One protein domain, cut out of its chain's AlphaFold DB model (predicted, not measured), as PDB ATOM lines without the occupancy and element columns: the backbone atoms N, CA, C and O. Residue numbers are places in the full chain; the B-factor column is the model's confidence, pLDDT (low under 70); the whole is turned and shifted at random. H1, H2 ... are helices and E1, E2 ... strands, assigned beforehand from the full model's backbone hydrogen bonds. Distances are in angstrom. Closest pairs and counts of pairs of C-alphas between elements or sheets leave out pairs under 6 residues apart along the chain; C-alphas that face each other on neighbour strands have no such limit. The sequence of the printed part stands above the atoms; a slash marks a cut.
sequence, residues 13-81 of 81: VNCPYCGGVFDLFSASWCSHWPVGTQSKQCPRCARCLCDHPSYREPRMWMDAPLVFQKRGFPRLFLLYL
ATOM      1  N   VAL A  13      41.910   6.062  -5.778       88.06
ATOM      2  CA  VAL A  13      43.121   6.628  -6.373       88.06
ATOM      3  C   VAL A  13      44.300   5.709  -6.107       88.06
ATOM      4  O   VAL A  13      44.388   5.061  -5.060       88.06
ATOM      5  N   ASN A  14      45.232   5.654  -7.053       89.25
ATOM      6  CA  ASN A  14      46.448   4.876  -6.886       89.25
ATOM      7  C   ASN A  14      47.544   5.732  -6.239       89.25
ATOM      8  O   ASN A  14      47.877   6.818  -6.713       89.25
ATOM      9  N   CYS A  15      48.135   5.240  -5.153       88.88
ATOM     10  CA  CYS A  15      49.287   5.884  -4.549       88.88
ATOM     11  C   CYS A  15      50.518   5.765  -5.469       88.88
ATOM     12  O   CYS A  15      51.011   4.653  -5.664       88.88
ATOM     13  N   PRO A  16      51.124   6.878  -5.923       84.94
ATOM     14  CA  PRO A  16      52.302   6.831  -6.795       84.94
ATOM     15  C   PRO A  16      53.552   6.257  -6.110       84.94
ATOM     16  O   PRO A  16      54.514   5.903  -6.779       84.94
ATOM     17  N   TYR A  17      53.556   6.160  -4.776       87.81
ATOM     18  CA  TYR A  17      54.701   5.655  -4.015       87.81
ATOM     19  C   TYR A  17      54.679   4.143  -3.797       87.81
ATOM     20  O   TYR A  17      55.727   3.512  -3.846       87.81
ATOM     21  N   CYS A  18      53.514   3.571  -3.479       90.25
ATOM     22  CA  CYS A  18      53.391   2.148  -3.144       90.25
ATOM     23  C   CYS A  18      52.540   1.350  -4.138       90.25
ATOM     24  O   CYS A  18      52.413   0.141  -3.970       90.25
ATOM     25  N   GLY A  19      51.926   2.001  -5.131       88.00
ATOM     26  CA  GLY A  19      51.006   1.358  -6.075       88.00
ATOM     27  C   GLY A  19      49.688   0.900  -5.436       88.00
ATOM     28  O   GLY A  19      48.934   0.128  -6.024       88.00
ATOM     29  N   GLY A  20      49.428   1.309  -4.193       88.56
ATOM     30  CA  GLY A  20      48.238   0.927  -3.457       88.56
ATOM     31  C   GLY A  20      47.037   1.773  -3.848       88.56
ATOM     32  O   GLY A  20      47.098   2.993  -3.737       88.56
ATOM     33  N   VAL A  21      45.939   1.119  -4.213       89.50
ATOM     34  CA  VAL A  21      44.642   1.773  -4.411       89.50
ATOM     35  C   VAL A  21      44.002   2.067  -3.056       89.50
ATOM     36  O   VAL A  21      44.044   1.223  -2.154       89.50
ATOM     37  N   PHE A  22      43.455   3.268  -2.892       88.44
ATOM     38  CA  PHE A  22      42.729   3.669  -1.692       88.44
ATOM     39  C   PHE A  22      41.668   4.724  -2.009       88.44
ATOM     40  O   PHE A  22      41.814   5.493  -2.955       88.44
ATOM     41  N   ASP A  23      40.640   4.801  -1.168       88.75
ATOM     42  CA  ASP A  23      39.600   5.814  -1.304       88.75
ATOM     43  C   ASP A  23      40.105   7.194  -0.859       88.75
ATOM     44  O   ASP A  23      40.460   7.407   0.306       88.75
ATOM     45  N   LEU A  24      40.102   8.152  -1.785       85.75
ATOM     46  CA  LEU A  24      40.545   9.521  -1.554       85.75
ATOM     47  C   LEU A  24      39.704  10.219  -0.484       85.75
ATOM     48  O   LEU A  24      40.237  10.983   0.323       85.75
ATOM     49  N   PHE A  25      38.391   9.985  -0.468       85.06
ATOM     50  CA  PHE A  25      37.493  10.685   0.447       85.06
ATOM     51  C   PHE A  25      37.637  10.191   1.889       85.06
ATOM     52  O   PHE A  25      37.682  11.017   2.804       85.06
ATOM     53  N   SER A  26      37.781   8.879   2.079       85.88
ATOM     54  CA  SER A  26      38.010   8.227   3.371       85.88
ATOM     55  C   SER A  26      39.451   8.344   3.866       85.88
ATOM     56  O   SER A  26      39.702   8.089   5.045       85.88
ATOM     57  N   ALA A  27      40.411   8.703   3.010       87.00
ATOM     58  CA  ALA A  27      41.794   8.893   3.424       87.00
ATOM     59  C   ALA A  27      41.939  10.050   4.425       87.00
ATOM     60  O   ALA A  27      41.244  11.069   4.348       87.00
ATOM     61  N   SER A  28      42.893   9.928   5.346       87.81
ATOM     62  CA  SER A  28      43.220  10.992   6.296       87.81
ATOM     63  C   SER A  28      43.871  12.177   5.583       87.81
ATOM     64  O   SER A  28      44.605  12.013   4.609       87.81
ATOM     65  N   TRP A  29      43.602  13.390   6.055       86.69
ATOM     66  CA  TRP A  29      44.314  14.579   5.588       86.69
ATOM     67  C   TRP A  29      45.709  14.636   6.207       86.69
ATOM     68  O   TRP A  29      45.888  14.291   7.374       86.69
ATOM     69  N   CYS A  30      46.699  15.085   5.438       86.19
ATOM     70  CA  CYS A  30      48.034  15.313   5.969       86.19
ATOM     71  C   CYS A  30      48.059  16.547   6.878       86.19
ATOM     72  O   CYS A  30      47.462  17.572   6.557       86.19
ATOM     73  N   SER A  31      48.844  16.500   7.947       81.38
ATOM     74  CA  SER A  31      49.055  17.623   8.873       81.38
ATOM     75  C   SER A  31      50.215  18.551   8.476       81.38
ATOM     76  O   SER A  31      50.493  19.513   9.180       81.38
ATOM     77  N   HIS A  32      50.879  18.306   7.338       77.44
ATOM     78  CA  HIS A  32      52.016  19.113   6.865       77.44
ATOM     79  C   HIS A  32      51.645  20.530   6.395       77.44
ATOM     80  O   HIS A  32      52.516  21.391   6.317       77.44
ATOM     81  N   TRP A  33      50.378  20.768   6.050       72.19
ATOM     82  CA  TRP A  33      49.901  22.029   5.477       72.19
ATOM     83  C   TRP A  33      48.733  22.598   6.293       72.19
ATOM     84  O   TRP A  33      48.026  21.831   6.953       72.19
ATOM     85  N   PRO A  34      48.495  23.923   6.260       69.44
ATOM     86  CA  PRO A  34      47.324  24.524   6.887       69.44
ATOM     87  C   PRO A  34      46.020  23.991   6.274       69.44
ATOM     88  O   PRO A  34      45.958  23.629   5.093       69.44
ATOM     89  N   VAL A  35      44.971  23.949   7.101       65.88
ATOM     90  CA  VAL A  35      43.632  23.458   6.737       65.88
ATOM     91  C   VAL A  35      43.166  24.131   5.437       65.88
ATOM     92  O   VAL A  35      43.165  25.354   5.340       65.88
ATOM     93  N   GLY A  36      42.818  23.329   4.424       64.31
ATOM     94  CA  GLY A  36      42.383  23.800   3.096       64.31
ATOM     95  C   GLY A  36      43.409  23.656   1.961       64.31
ATOM     96  O   GLY A  36      43.026  23.704   0.796       64.31
ATOM     97  N   THR A  37      44.688  23.413   2.272       67.19
ATOM     98  CA  THR A  37      45.746  23.088   1.273       67.19
ATOM     99  C   THR A  37      46.363  21.701   1.477       67.19
ATOM    100  O   THR A  37      47.303  21.295   0.788       67.19
ATOM    101  N   GLN A  38      45.818  20.959   2.441       73.38
ATOM    102  CA  GLN A  38      46.259  19.624   2.810       73.38
ATOM    103  C   GLN A  38      46.004  18.629   1.677       73.38
ATOM    104  O   GLN A  38      44.995  18.683   0.983       73.38
ATOM    105  N   SER A  39      46.935  17.694   1.516       82.19
ATOM    106  CA  SER A  39      46.769  16.518   0.662       82.19
ATOM    107  C   SER A  39      46.182  15.356   1.452       82.19
ATOM    108  O   SER A  39      46.157  15.381   2.684       82.19
ATOM    109  N   LYS A  40      45.777  14.295   0.759       86.00
ATOM    110  CA  LYS A  40      45.441  13.032   1.403       86.00
ATOM    111  C   LYS A  40      46.699  12.204   1.668       86.00
ATOM    112  O   LYS A  40      47.634  12.165   0.863       86.00
ATOM    113  N   GLN A  41      46.714  11.566   2.831       89.12
ATOM    114  CA  GLN A  41      47.723  10.606   3.245       89.12
ATOM    115  C   GLN A  41      47.293   9.209   2.808       89.12
ATOM    116  O   GLN A  41      46.168   8.783   3.064       89.12
ATOM    117  N   CYS A  42      48.201   8.482   2.163       89.12
ATOM    118  CA  CYS A  42      47.940   7.105   1.783       89.12
ATOM    119  C   CYS A  42      47.860   6.224   3.044       89.12
ATOM    120  O   CYS A  42      48.840   6.163   3.792       89.12
ATOM    121  N   PRO A  43      46.766   5.473   3.261       88.00
ATOM    122  CA  PRO A  43      46.618   4.610   4.433       88.00
ATOM    123  C   PRO A  43      47.537   3.379   4.399       88.00
ATOM    124  O   PRO A  43      47.724   2.731   5.421       88.00
ATOM    125  N   ARG A  44      48.116   3.036   3.236       88.25
ATOM    126  CA  ARG A  44      48.983   1.854   3.088       88.25
ATOM    127  C   ARG A  44      50.442   2.143   3.416       88.25
ATOM    128  O   ARG A  44      51.064   1.385   4.142       88.25
ATOM    129  N   CYS A  45      51.000   3.217   2.859       89.75
ATOM    130  CA  CYS A  45      52.414   3.568   3.042       89.75
ATOM    131  C   CYS A  45      52.633   4.762   3.979       89.75
ATOM    132  O   CYS A  45      53.772   5.184   4.153       89.75
ATOM    133  N   ALA A  46      51.558   5.339   4.532       87.00
ATOM    134  CA  ALA A  46      51.565   6.534   5.378       87.00
ATOM    135  C   ALA A  46      52.237   7.775   4.748       87.00
ATOM    136  O   ALA A  46      52.454   8.777   5.430       87.00
ATOM    137  N   ARG A  47      52.533   7.761   3.441       87.69
ATOM    138  CA  ARG A  47      53.065   8.923   2.719       87.69
ATOM    139  C   ARG A  47      51.953   9.872   2.309       87.69
ATOM    140  O   ARG A  47      50.870   9.457   1.899       87.69
ATOM    141  N   CYS A  48      52.251  11.159   2.402       87.62
ATOM    142  CA  CYS A  48      51.355  12.228   1.988       87.62
ATOM    143  C   CYS A  48      51.638  12.599   0.538       87.62
ATOM    144  O   CYS A  48      52.802  12.736   0.163       87.62
ATOM    145  N   LEU A  49      50.600  12.823  -0.268       83.69
ATOM    146  CA  LEU A  49      50.828  13.235  -1.652       83.69
ATOM    147  C   LEU A  49      51.440  14.638  -1.757       83.69
ATOM    148  O   LEU A  49      52.089  14.944  -2.750       83.69
ATOM    149  N   CYS A  50      51.307  15.461  -0.712       83.00
ATOM    150  CA  CYS A  50      51.946  16.773  -0.637       83.00
ATOM    151  C   CYS A  50      53.477  16.740  -0.678       83.00
ATOM    152  O   CYS A  50      54.096  17.771  -0.931       83.00
ATOM    153  N   ASP A  51      54.074  15.587  -0.378       84.06
ATOM    154  CA  ASP A  51      55.518  15.369  -0.459       84.06
ATOM    155  C   ASP A  51      55.987  15.181  -1.911       84.06
ATOM    156  O   ASP A  51      57.167  15.319  -2.225       84.06
ATOM    157  N   HIS A  52      55.064  14.891  -2.832       84.38
ATOM    158  CA  HIS A  52      55.407  14.646  -4.222       84.38
ATOM    159  C   HIS A  52      55.914  15.942  -4.870       84.38
ATOM    160  O   HIS A  52      55.248  16.973  -4.752       84.38
ATOM    161  N   PRO A  53      57.038  15.934  -5.612       83.94
ATOM    162  CA  PRO A  53      57.587  17.150  -6.220       83.94
ATOM    163  C   PRO A  53      56.575  17.823  -7.156       83.94
ATOM    164  O   PRO A  53      56.391  19.038  -7.120       83.94
ATOM    165  N   SER A  54      55.825  17.017  -7.912       84.25
ATOM    166  CA  SER A  54      54.755  17.505  -8.786       84.25
ATOM    167  C   SER A  54      53.562  18.098  -8.032       84.25
ATOM    168  O   SER A  54      52.787  18.822  -8.637       84.25
ATOM    169  N   TYR A  55      53.404  17.861  -6.725       83.25
ATOM    170  CA  TYR A  55      52.336  18.482  -5.929       83.25
ATOM    171  C   TYR A  55      52.489  20.002  -5.842       83.25
ATOM    172  O   TYR A  55      51.508  20.718  -5.675       83.25
ATOM    173  N   ARG A  56      53.708  20.526  -5.993       80.25
ATOM    174  CA  ARG A  56      53.941  21.975  -6.069       80.25
ATOM    175  C   ARG A  56      53.773  22.533  -7.479       80.25
ATOM    176  O   ARG A  56      53.754  23.748  -7.638       80.25
ATOM    177  N   GLU A  57      53.654  21.675  -8.490       86.44
ATOM    178  CA  GLU A  57      53.534  22.070  -9.889       86.44
ATOM    179  C   GLU A  57      52.092  22.508 -10.189       86.44
ATOM    180  O   GLU A  57      51.207  21.655 -10.252       86.44
ATOM    181  N   PRO A  58      51.816  23.799 -10.452       83.81
ATOM    182  CA  PRO A  58      50.451  24.289 -10.668       83.81
ATOM    183  C   PRO A  58      49.744  23.619 -11.851       83.81
ATOM    184  O   PRO A  58      48.523  23.543 -11.873       83.81
ATOM    185  N   ARG A  59      50.513  23.116 -12.825       86.88
ATOM    186  CA  ARG A  59      50.016  22.418 -14.022       86.88
ATOM    187  C   ARG A  59      49.438  21.037 -13.720       86.88
ATOM    188  O   ARG A  59      48.655  20.524 -14.507       86.88
ATOM    189  N   MET A  60      49.841  20.443 -12.599       85.31
ATOM    190  CA  MET A  60      49.320  19.164 -12.119       85.31
ATOM    191  C   MET A  60      48.073  19.337 -11.249       85.31
ATOM    192  O   MET A  60      47.545  18.362 -10.722       85.31
ATOM    193  N   TRP A  61      47.589  20.571 -11.109       86.50
ATOM    194  CA  TRP A  61      46.332  20.884 -10.458       86.50
ATOM    195  C   TRP A  61      45.318  21.343 -11.484       86.50
ATOM    196  O   TRP A  61      45.602  22.187 -12.331       86.50
ATOM    197  N   MET A  62      44.107  20.836 -11.343       87.88
ATOM    198  CA  MET A  62      42.945  21.328 -12.059       87.88
ATOM    199  C   MET A  62      41.866  21.754 -11.070       87.88
ATOM    200  O   MET A  62      41.848  21.314  -9.916       87.88
ATOM    201  N   ASP A  63      40.961  22.616 -11.515       84.38
ATOM    202  CA  ASP A  63      39.752  22.915 -10.756       84.38
ATOM    203  C   ASP A  63      38.965  21.626 -10.530       84.38
ATOM    204  O   ASP A  63      38.679  20.868 -11.462       84.38
ATOM    205  N   ALA A  64      38.678  21.341  -9.260       82.62
ATOM    206  CA  ALA A  64      38.008  20.104  -8.916       82.62
ATOM    207  C   ALA A  64      36.550  20.159  -9.407       82.62
ATOM    208  O   ALA A  64      35.919  21.217  -9.328       82.62
ATOM    209  N   PRO A  65      35.957  19.043  -9.864       82.75
ATOM    210  CA  PRO A  65      34.529  18.997 -10.163       82.75
ATOM    211  C   PRO A  65      33.693  19.389  -8.935       82.75
ATOM    212  O   PRO A  65      34.118  19.179  -7.797       82.75
ATOM    213  N   LEU A  66      32.464  19.877  -9.140       82.69
ATOM    214  CA  LEU A  66      31.576  20.321  -8.048       82.69
ATOM    215  C   LEU A  66      31.413  19.280  -6.924       82.69
ATOM    216  O   LEU A  66      31.288  19.643  -5.757       82.69
ATOM    217  N   VAL A  67      31.445  17.987  -7.260       80.31
ATOM    218  CA  VAL A  67      31.364  16.880  -6.291       80.31
ATOM    219  C   VAL A  67      32.548  16.883  -5.313       80.31
ATOM    220  O   VAL A  67      32.357  16.680  -4.116       80.31
ATOM    221  N   PHE A  68      33.755  17.168  -5.799       82.12
ATOM    222  CA  PHE A  68      34.974  17.238  -4.991       82.12
ATOM    223  C   PHE A  68      35.041  18.539  -4.188       82.12
ATOM    224  O   PHE A  68      35.366  18.507  -2.998       82.12
ATOM    225  N   GLN A  69      34.638  19.663  -4.791       82.75
ATOM    226  CA  GLN A  69      34.567  20.953  -4.097       82.75
ATOM    227  C   GLN A  69      33.635  20.895  -2.882       82.75
ATOM    228  O   GLN A  69      34.015  21.329  -1.795       82.75
ATOM    229  N   LYS A  70      32.461  20.258  -3.017       81.69
ATOM    230  CA  LYS A  70      31.524  20.024  -1.899       81.69
ATOM    231  C   LYS A  70      32.123  19.203  -0.752       81.69
ATOM    232  O   LYS A  70      31.606  19.249   0.359       81.69
ATOM    233  N   ARG A  71      33.203  18.460  -1.005       77.25
ATOM    234  CA  ARG A  71      33.928  17.652  -0.013       77.25
ATOM    235  C   ARG A  71      35.220  18.310   0.481       77.25
ATOM    236  O   ARG A  71      36.012  17.657   1.154       77.25
ATOM    237  N   GLY A  72      35.426  19.591   0.168       76.62
ATOM    238  CA  GLY A  72      36.575  20.368   0.637       76.62
ATOM    239  C   GLY A  72      37.825  20.239  -0.234       76.62
ATOM    240  O   GLY A  72      38.907  20.601   0.217       76.62
ATOM    241  N   PHE A  73      37.697  19.746  -1.469       78.69
ATOM    242  CA  PHE A  73      38.776  19.755  -2.458       78.69
ATOM    243  C   PHE A  73      38.552  20.909  -3.441       78.69
ATOM    244  O   PHE A  73      37.849  20.719  -4.432       78.69
ATOM    245  N   PRO A  74      39.111  22.109  -3.201       76.06
ATOM    246  CA  PRO A  74      38.968  23.227  -4.136       76.06
ATOM    247  C   PRO A  74      39.655  22.929  -5.473       76.06
ATOM    248  O   PRO A  74      39.179  23.324  -6.533       76.06
ATOM    249  N   ARG A  75      40.766  22.186  -5.430       81.31
ATOM    250  CA  ARG A  75      41.516  21.745  -6.604       81.31
ATOM    251  C   ARG A  75      41.778  20.253  -6.519       81.31
ATOM    252  O   ARG A  75      42.035  19.727  -5.434       81.31
ATOM    253  N   LEU A  76      41.709  19.592  -7.665       82.00
ATOM    254  CA  LEU A  76      42.041  18.188  -7.803       82.00
ATOM    255  C   LEU A  76      43.442  18.084  -8.394       82.00
ATOM    256  O   LEU A  76      43.774  18.730  -9.386       82.00
ATOM    257  N   PHE A  77      44.270  17.278  -7.752       84.81
ATOM    258  CA  PHE A  77      45.580  16.944  -8.271       84.81
ATOM    259  C   PHE A  77      45.440  15.836  -9.317       84.81
ATOM    260  O   PHE A  77      44.696  14.891  -9.082       84.81
ATOM    261  N   LEU A  78      46.144  15.914 -10.447       83.88
ATOM    262  CA  LEU A  78      45.963  14.971 -11.562       83.88
ATOM    263  C   LEU A  78      46.272  13.510 -11.193       83.88
ATOM    264  O   LEU A  78      45.711  12.612 -11.801       83.88
ATOM    265  N   LEU A  79      47.106  13.248 -10.176       80.12
ATOM    266  CA  LEU A  79      47.316  11.877  -9.668       80.12
ATOM    267  C   LEU A  79      46.133  11.335  -8.848       80.12
ATOM    268  O   LEU A  79      46.160  10.189  -8.411       80.12
ATOM    269  N   TYR A  80      45.122  12.166  -8.602       78.25
ATOM    270  CA  TYR A  80      43.841  11.755  -8.050       78.25
ATOM    271  C   TYR A  80      42.772  11.560  -9.128       78.25
ATOM    272  O   TYR A  80      41.618  11.438  -8.749       78.25
ATOM    273  N   LEU A  81      43.087  11.587 -10.426       76.25
ATOM    274  CA  LEU A  81      42.138  11.232 -11.491       76.25
ATOM    275  C   LEU A  81      42.165   9.737 -11.806       76.25
ATOM    276  O   LEU A  81      43.262   9.139 -11.733       76.25
TER     277      LEU A  81
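What this domain is: This is residues 13 to 81 of the 81 residues of an uncharacterized protein of Acidobacteria bacterium 13_1_20CM_2_68_14 (UniProt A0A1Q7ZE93). There is little regular structure: a compact, rounded body mostly of loops, where a small antiparallel sheet, E2 and E3, lies between short helices H1 and H2, with E1 apart from it. The printed part has 69 residues, ordered E1 H1 E2 H2 E3, 17 in named elements of mixed class. The radius of gyration of the C-alphas is 11.1 A; spans are 28 by 24 by 23 A.

How they stand to each other: E2, residues 61 to 63, and E3, residues 75 to 77, are antiparallel neighbours; N 62 and O 76, 2.9 A apart, are within hydrogen-bond range. H1, residues 53 to 56, comes closest to E3 at the C-alphas of Tyr 55 and Phe 77, 7.3 A. H2, residues 66 to 69, does so at Gln 69 and Arg 75, C-alphas 7.4 A apart. Both helices are too short for an O i to N i+4 pair; each one's O i to N i+3 pair is within range. E1, residues 21 to 23, pairs with no named strand.

Where its parts are: E1 runs 7.2 A from C-alpha 21 at (44.642, 1.773, -4.411). E3 runs 6.5 A to C-alpha 77 at (45.580, 16.944, -8.271). E2 spans 6.9 A, H1 6.0 A, H2 5.0 A.

The domain as a whole: The printed part has no cut. E1 to H1 is a long link. Residues 34 to 37 have pLDDT under 70.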